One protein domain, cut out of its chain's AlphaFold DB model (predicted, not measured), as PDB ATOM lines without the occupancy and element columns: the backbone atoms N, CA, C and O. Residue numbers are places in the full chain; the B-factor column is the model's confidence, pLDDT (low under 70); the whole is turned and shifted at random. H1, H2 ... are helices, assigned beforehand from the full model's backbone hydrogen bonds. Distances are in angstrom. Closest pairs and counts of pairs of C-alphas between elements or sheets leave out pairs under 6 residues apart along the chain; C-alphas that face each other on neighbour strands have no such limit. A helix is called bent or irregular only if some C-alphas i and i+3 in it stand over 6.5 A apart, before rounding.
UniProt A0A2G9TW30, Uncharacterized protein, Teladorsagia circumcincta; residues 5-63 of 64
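Overview. This is residues 5 to 63 of the 64 residues of an uncharacterized protein of Teladorsagia circumcincta (UniProt A0A2G9TW30). Two helices stand far from each other at the two ends of a long, winding, open link, with no core between them. H1 is the short helix at one end; the link, residues 15 to 43, makes a small loop near residues 26 to 31 and turns sharply near Gly 40 into H2, the longer helix at the other end. The printed part has 59 residues with two named helices, H1 then H2, and no named strand; the class is all helix, though only 28 residues, under half, are in named elements. The whole is extended, with a radius of gyration of the C-alphas of 19.7 A and spans of 47 by 34 by 27 A.

Along the chain. H1 is residues 5 to 14, from C-alpha 5 at (33.499, 62.147, -37.580) to C-alpha 14 at (19.330, 64.599, -32.577), a length of 15.2 A. H2 is residues 44 to 61, beginning with C-alpha 44 at (42.382, 26.794, -33.909) and ending with C-alpha 61 at (45.703, 30.797, -8.677), 25.8 A away.

Arrangement. H1 and H2 are apart, with no C-alpha of the one within 8 A of the other. Residues 17 to 37 stand free, and so do residues 47 to 63, of which 47 to 61 belong to H2. In H2 every O i to N i+4 pair is within hydrogen-bond range; in H1 4 of 6 are. Neither helix is bent.

Size, cuts and confidence. The two C-alphas farthest apart, those of Lys 13 and Leu 62, are 50.8 A apart. The printed part has no cut. The link from H1 to H2, 29 residues, is long. The mean pLDDT of the printed part is 74.1, and 19 residues are under 70, among them residues 18 to 24.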
ATOM      1  N   GLU A   5      34.001  60.769 -37.559       71.62
ATOM      2  CA  GLU A   5      33.499  62.147 -37.580       71.62
ATOM      3  C   GLU A   5      32.067  62.250 -38.118       71.62
ATOM      4  O   GLU A   5      31.280  63.036 -37.598       71.62
ATOM      5  N   GLU A   6      31.694  61.438 -39.110       76.81
ATOM      6  CA  GLU A   6      30.330  61.443 -39.660       76.81
ATOM      7  C   GLU A   6      29.319  60.952 -38.614       76.81
ATOM      8  O   GLU A   6      28.274  61.566 -38.412       76.81
ATOM      9  N   LEU A   7      29.682  59.898 -37.876       70.62
ATOM     10  CA  LEU A   7      28.871  59.355 -36.784       70.62
ATOM     11  C   LEU A   7      28.716  60.345 -35.620       70.62
ATOM     12  O   LEU A   7      27.651  60.415 -35.009       70.62
ATOM     13  N   ALA A   8      29.760  61.119 -35.311       73.19
ATOM     14  CA  ALA A   8      29.694  62.153 -34.280       73.19
ATOM     15  C   ALA A   8      28.761  63.303 -34.693       73.19
ATOM     16  O   ALA A   8      27.917  63.729 -33.904       73.19
ATOM     17  N   ALA A   9      28.856  63.750 -35.949       79.25
ATOM     18  CA  ALA A   9      28.021  64.824 -36.483       79.25
ATOM     19  C   ALA A   9      26.527  64.452 -36.545       79.25
ATOM     20  O   ALA A   9      25.666  65.322 -36.425       79.25
ATOM     21  N   GLU A  10      26.199  63.173 -36.737       72.69
ATOM     22  CA  GLU A  10      24.818  62.680 -36.656       72.69
ATOM     23  C   GLU A  10      24.298  62.651 -35.211       72.69
ATOM     24  O   GLU A  10      23.153  63.029 -34.965       72.69
ATOM     25  N   TYR A  11      25.142  62.282 -34.242       71.56
ATOM     26  CA  TYR A  11      24.776  62.249 -32.823       71.56
ATOM     27  C   TYR A  11      24.468  63.647 -32.260       71.56
ATOM     28  O   TYR A  11      23.528  63.806 -31.485       71.56
ATOM     29  N   GLU A  12      25.220  64.673 -32.667       71.75
ATOM     30  CA  GLU A  12      25.013  66.055 -32.207       71.75
ATOM     31  C   GLU A  12      23.703  66.688 -32.707       71.75
ATOM     32  O   GLU A  12      23.188  67.597 -32.058       71.75
ATOM     33  N   LYS A  13      23.138  66.215 -33.830       75.44
ATOM     34  CA  LYS A  13      21.896  66.770 -34.400       75.44
ATOM     35  C   LYS A  13      20.656  66.408 -33.592       75.44
ATOM     36  O   LYS A  13      19.847  67.285 -33.310       75.44
ATOM     37  N   ASP A  14      20.535  65.137 -33.222       72.81
ATOM     38  CA  ASP A  14      19.330  64.599 -32.577       72.81
ATOM     39  C   ASP A  14      19.580  64.159 -31.122       72.81
ATOM     40  O   ASP A  14      18.696  63.596 -30.483       72.81
ATOM     41  N   GLY A  15      20.785  64.404 -30.585       67.81
ATOM     42  CA  GLY A  15      21.192  64.006 -29.229       67.81
ATOM     43  C   GLY A  15      21.450  62.503 -29.062       67.81
ATOM     44  O   GLY A  15      21.748  62.045 -27.957       67.81
ATOM     45  N   GLY A  16      21.358  61.745 -30.158       67.94
ATOM     46  CA  GLY A  16      21.366  60.290 -30.158       67.94
ATOM     47  C   GLY A  16      20.104  59.685 -29.532       67.94
ATOM     48  O   GLY A  16      19.262  60.383 -28.969       67.94
ATOM     49  N   PRO A  17      19.926  58.358 -29.629       70.81
ATOM     50  CA  PRO A  17      18.845  57.691 -28.920       70.81
ATOM     51  C   PRO A  17      18.999  57.920 -27.411       70.81
ATOM     52  O   PRO A  17      20.048  57.601 -26.847       70.81
ATOM     53  N   GLU A  18      17.944  58.429 -26.766       61.34
ATOM     54  CA  GLU A  18      17.826  58.497 -25.307       61.34
ATOM     55  C   GLU A  18      18.217  57.136 -24.723       61.34
ATOM     56  O   GLU A  18      17.547  56.119 -24.942       61.34
ATOM     57  N   PHE A  19      19.349  57.092 -24.021       59.78
ATOM     58  CA  PHE A  19      19.843  55.865 -23.420       59.78
ATOM     59  C   PHE A  19      18.979  55.542 -22.197       59.78
ATOM     60  O   PHE A  19      19.357  55.789 -21.057       59.78
ATOM     61  N   THR A  20      17.813  54.937 -22.423       59.66
ATOM     62  CA  THR A  20      16.950  54.381 -21.367       59.66
ATOM     63  C   THR A  20      17.505  53.066 -20.803       59.66
ATOM     64  O   THR A  20      16.818  52.342 -20.083       59.66
ATOM     65  N   GLY A  21      18.741  52.711 -21.167       61.72
ATOM     66  CA  GLY A  21      19.440  51.551 -20.647       61.72
ATOM     67  C   GLY A  21      19.814  51.780 -19.190       61.72
ATOM     68  O   GLY A  21      20.464  52.764 -18.846       61.72
ATOM     69  N   THR A  22      19.426  50.849 -18.322       59.44
ATOM     70  CA  THR A  22      19.829  50.848 -16.915       59.44
ATOM     71  C   THR A  22      21.349  50.999 -16.817       59.44
ATOM     72  O   THR A  22      22.083  50.185 -17.380       59.44
ATOM     73  N   THR A  23      21.833  51.991 -16.073       60.38
ATOM     74  CA  THR A  23      23.257  52.320 -15.846       60.38
ATOM     75  C   THR A  23      24.021  51.258 -15.027       60.38
ATOM     76  O   THR A  23      25.035  51.542 -14.392       60.38
ATOM     77  N   GLY A  24      23.538  50.013 -15.018       68.44
ATOM     78  CA  GLY A  24      24.070  48.884 -14.268       68.44
ATOM     79  C   GLY A  24      24.585  47.757 -15.162       68.44
ATOM     80  O   GLY A  24      24.320  47.682 -16.362       68.44
ATOM     81  N   LYS A  25      25.332  46.827 -14.559       74.38
ATOM     82  CA  LYS A  25      25.698  45.566 -15.218       74.38
ATOM     83  C   LYS A  25      24.403  44.827 -15.583       74.38
ATOM     84  O   LYS A  25      23.601  44.570 -14.692       74.38
ATOM     85  N   ARG A  26      24.229  44.468 -16.861       69.00
ATOM     86  CA  ARG A  26      23.076  43.681 -17.342       69.00
ATOM     87  C   ARG A  26      22.828  42.475 -16.438       69.00
ATOM     88  O   ARG A  26      23.771  41.738 -16.120       69.00
ATOM     89  N   SER A  27      21.574  42.272 -16.047       69.56
ATOM     90  CA  SER A  27      21.181  41.113 -15.251       69.56
ATOM     91  C   SER A  27      21.430  39.816 -16.035       69.56
ATOM     92  O   SER A  27      21.559  39.810 -17.262       69.56
ATOM     93  N   LYS A  28      21.502  38.676 -15.338       69.81
ATOM     94  CA  LYS A  28      21.697  37.370 -15.993       69.81
ATOM     95  C   LYS A  28      20.585  37.057 -17.007       69.81
ATOM     96  O   LYS A  28      20.865  36.390 -17.994       69.81
ATOM     97  N   ALA A  29      19.369  37.558 -16.771       70.00
ATOM     98  CA  ALA A  29      18.216  37.383 -17.652       70.00
ATOM     99  C   ALA A  29      18.285  38.263 -18.914       70.00
ATOM    100  O   ALA A  29      17.863  37.836 -19.981       70.00
ATOM    101  N   GLU A  30      18.873  39.456 -18.821       66.00
ATOM    102  CA  GLU A  30      19.082  40.372 -19.962       66.00
ATOM    103  C   GLU A  30      20.347  40.042 -20.766       66.00
ATOM    104  O   GLU A  30      20.638  40.637 -21.811       66.00
ATOM    105  N   ARG A  31      21.161  39.109 -20.265       72.25
ATOM    106  CA  ARG A  31      22.395  38.702 -20.918       72.25
ATOM    107  C   ARG A  31      22.068  37.740 -22.055       72.25
ATOM    108  O   ARG A  31      22.037  36.530 -21.867       72.25
ATOM    109  N   VAL A  32      21.887  38.295 -23.250       74.19
ATOM    110  CA  VAL A  32      21.794  37.518 -24.493       74.19
ATOM    111  C   VAL A  32      23.021  36.604 -24.612       74.19
ATOM    112  O   VAL A  32      24.167  37.072 -24.566       74.19
ATOM    113  N   GLU A  33      22.794  35.294 -24.737       71.31
ATOM    114  CA  GLU A  33      23.866  34.325 -24.964       71.31
ATOM    115  C   GLU A  33      24.498  34.568 -26.339       71.31
ATOM    116  O   GLU A  33      23.866  34.398 -27.377       71.31
ATOM    117  N   HIS A  34      25.777  34.943 -26.353       73.06
ATOM    118  CA  HIS A  34      26.540  35.097 -27.590       73.06
ATOM    119  C   HIS A  34      27.062  33.723 -28.024       73.06
ATOM    120  O   HIS A  34      28.231  33.389 -27.822       73.06
ATOM    121  N   LYS A  35      26.171  32.888 -28.566       69.38
ATOM    122  CA  LYS A  35      26.554  31.618 -29.194       69.38
ATOM    123  C   LYS A  35      26.948  31.911 -30.639       69.38
ATOM    124  O   LYS A  35      26.145  32.421 -31.411       69.38
ATOM    125  N   HIS A  36      28.187  31.605 -31.001       70.12
ATOM    126  CA  HIS A  36      28.653  31.715 -32.380       70.12
ATOM    127  C   HIS A  36      28.694  30.326 -33.013       70.12
ATOM    128  O   HIS A  36      29.264  29.407 -32.420       70.12
ATOM    129  N   ASN A  37      28.144  30.181 -34.222       68.44
ATOM    130  CA  ASN A  37      28.356  28.975 -35.017       68.44
ATOM    131  C   ASN A  37      29.848  28.856 -35.331       68.44
ATOM    132  O   ASN A  37      30.432  29.749 -35.947       68.44
ATOM    133  N   ASN A  38      30.467  27.759 -34.896       64.88
ATOM    134  CA  ASN A  38      31.822  27.443 -35.314       64.88
ATOM    135  C   ASN A  38      31.739  26.757 -36.687       64.88
ATOM    136  O   ASN A  38      31.061  25.729 -36.781       64.88
ATOM    137  N   PRO A  39      32.379  27.277 -37.749       72.06
ATOM    138  CA  PRO A  39      32.495  26.530 -38.994       72.06
ATOM    139  C   PRO A  39      33.235  25.226 -38.672       72.06
ATOM    140  O   PRO A  39      34.335  25.262 -38.121       72.06
ATOM    141  N   GLY A  40      32.590  24.085 -38.929       60.50
ATOM    142  CA  GLY A  40      32.851  22.768 -38.324       60.50
ATOM    143  C   GLY A  40      34.223  22.113 -38.550       60.50
ATOM    144  O   GLY A  40      34.341  20.909 -38.366       60.50
ATOM    145  N   GLY A  41      35.255  22.866 -38.929       67.62
ATOM    146  CA  GLY A  41      36.629  22.390 -39.094       67.62
ATOM    147  C   GLY A  41      37.706  23.325 -38.538       67.62
ATOM    148  O   GLY A  41      38.876  22.950 -38.545       67.62
ATOM    149  N   ASP A  42      37.361  24.520 -38.037       73.88
ATOM    150  CA  ASP A  42      38.363  25.415 -37.446       73.88
ATOM    151  C   ASP A  42      38.558  25.119 -35.951       73.88
ATOM    152  O   ASP A  42      37.871  25.644 -35.068       73.88
ATOM    153  N   THR A  43      39.507  24.229 -35.673       74.75
ATOM    154  CA  THR A  43      39.913  23.846 -34.315       74.75
ATOM    155  C   THR A  43      40.848  24.863 -33.668       74.75
ATOM    156  O   THR A  43      41.015  24.833 -32.446       74.75
ATOM    157  N   ARG A  44      41.419  25.809 -34.433       78.94
ATOM    158  CA  ARG A  44      42.382  26.794 -33.909       78.94
ATOM    159  C   ARG A  44      41.749  27.633 -32.809       78.94
ATOM    160  O   ARG A  44      42.352  27.835 -31.758       78.94
ATOM    161  N   LYS A  45      40.492  28.036 -33.012       76.56
ATOM    162  CA  LYS A  45      39.721  28.810 -32.034       76.56
ATOM    163  C   LYS A  45      39.468  28.027 -30.742       76.56
ATOM    164  O   LYS A  45      39.569  28.594 -29.659       76.56
ATOM    165  N   VAL A  46      39.188  26.726 -30.838       80.88
ATOM    166  CA  VAL A  46      38.968  25.849 -29.673       80.88
ATOM    167  C   VAL A  46      40.251  25.700 -28.857       80.88
ATOM    168  O   VAL A  46      40.230  25.890 -27.642       80.88
ATOM    169  N   VAL A  47      41.374  25.432 -29.529       83.44
ATOM    170  CA  VAL A  47      42.692  25.312 -28.889       83.44
ATOM    171  C   VAL A  47      43.080  26.622 -28.201       83.44
ATOM    172  O   VAL A  47      43.467  26.615 -27.034       83.44
ATOM    173  N   GLN A  48      42.898  27.752 -28.883       84.69
ATOM    174  CA  GLN A  48      43.207  29.070 -28.335       84.69
ATOM    175  C   GLN A  48      42.346  29.401 -27.106       84.69
ATOM    176  O   GLN A  48      42.857  29.914 -26.110       84.69
ATOM    177  N   ILE A  49      41.047  29.077 -27.132       85.12
ATOM    178  CA  ILE A  49      40.161  29.255 -25.973       85.12
ATOM    179  C   ILE A  49      40.631  28.395 -24.793       85.12
ATOM    180  O   ILE A  49      40.683  28.894 -23.667       85.12
ATOM    181  N   ALA A  50      41.001  27.136 -25.038       86.50
ATOM    182  CA  ALA A  50      41.478  26.230 -23.996       86.50
ATOM    183  C   ALA A  50      42.770  26.745 -23.336       86.50
ATOM    184  O   ALA A  50      42.831  26.849 -22.109       86.50
ATOM    185  N   GLN A  51      43.761  27.146 -24.140       90.25
ATOM    186  CA  GLN A  51      45.038  27.685 -23.659       90.25
ATOM    187  C   GLN A  51      44.849  28.983 -22.863       90.25
ATOM    188  O   GLN A  51      45.375  29.122 -21.758       90.25
ATOM    189  N   ASN A  52      44.028  29.906 -23.369       89.88
ATOM    190  CA  ASN A  52      43.731  31.160 -22.677       89.88
ATOM    191  C   ASN A  52      42.991  30.925 -21.352       89.88
ATOM    192  O   ASN A  52      43.237  31.619 -20.364       89.88
ATOM    193  N   GLY A  53      42.076  29.952 -21.316       89.94
ATOM    194  CA  GLY A  53      41.355  29.577 -20.101       89.94
ATOM    195  C   GLY A  53      42.261  28.950 -19.041       89.94
ATOM    196  O   GLY A  53      42.071  29.189 -17.848       89.94
ATOM    197  N   GLU A  54      43.256  28.162 -19.449       87.94
ATOM    198  CA  GLU A  54      44.267  27.627 -18.536       87.94
ATOM    199  C   GLU A  54      45.185  28.728 -17.994       87.94
ATOM    200  O   GLU A  54      45.373  28.813 -16.780       87.94
ATOM    201  N   ALA A  55      45.689  29.606 -18.865       86.75
ATOM    202  CA  ALA A  55      46.543  30.724 -18.473       86.75
ATOM    203  C   ALA A  55      45.855  31.626 -17.436       86.75
ATOM    204  O   ALA A  55      46.435  31.900 -16.387       86.75
ATOM    205  N   LYS A  56      44.582  31.982 -17.660       86.88
ATOM    206  CA  LYS A  56      43.788  32.775 -16.706       86.88
ATOM    207  C   LYS A  56      43.585  32.076 -15.364       86.88
ATOM    208  O   LYS A  56      43.678  32.721 -14.327       86.88
ATOM    209  N   ARG A  57      43.310  30.764 -15.357       87.94
ATOM    210  CA  ARG A  57      43.184  30.002 -14.099       87.94
ATOM    211  C   ARG A  57      44.503  29.962 -13.338       87.94
ATOM    212  O   ARG A  57      44.499  30.061 -12.117       87.94
ATOM    213  N   ARG A  58      45.620  29.834 -14.053       84.88
ATOM    214  CA  ARG A  58      46.959  29.834 -13.465       84.88
ATOM    215  C   ARG A  58      47.316  31.199 -12.874       84.88
ATOM    216  O   ARG A  58      47.804  31.249 -11.755       84.88
ATOM    217  N   GLU A  59      47.031  32.281 -13.590       81.62
ATOM    218  CA  GLU A  59      47.215  33.660 -13.123       81.62
ATOM    219  C   GLU A  59      46.388  33.944 -11.860       81.62
ATOM    220  O   GLU A  59      46.937  34.380 -10.851       81.62
ATOM    221  N   GLN A  60      45.101  33.577 -11.865       82.81
ATOM    222  CA  GLN A  60      44.222  33.718 -10.697       82.81
ATOM    223  C   GLN A  60      44.682  32.877  -9.500       82.81
ATOM    224  O   GLN A  60      44.601  33.335  -8.364       82.81
ATOM    225  N   ALA A  61      45.180  31.659  -9.736       78.00
ATOM    226  CA  ALA A  61      45.703  30.797  -8.677       78.00
ATOM    227  C   ALA A  61      47.031  31.306  -8.092       78.00
ATOM    228  O   ALA A  61      47.337  31.025  -6.937       78.00
ATOM    229  N   LEU A  62      47.815  32.048  -8.879       79.19
ATOM    230  CA  LEU A  62      49.084  32.643  -8.457       79.19
ATOM    231  C   LEU A  62      48.917  34.010  -7.773       79.19
ATOM    232  O   LEU A  62      49.913  34.544  -7.292       79.19
ATOM    233  N   GLY A  63      47.692  34.549  -7.703       64.31
ATOM    234  CA  GLY A  63      47.340  35.711  -6.878       64.31
ATOM    235  C   GLY A  63      48.179  36.965  -7.132       64.31
ATOM    236  O   GLY A  63      48.461  37.691  -6.180       64.31
TER     237      GLY A  63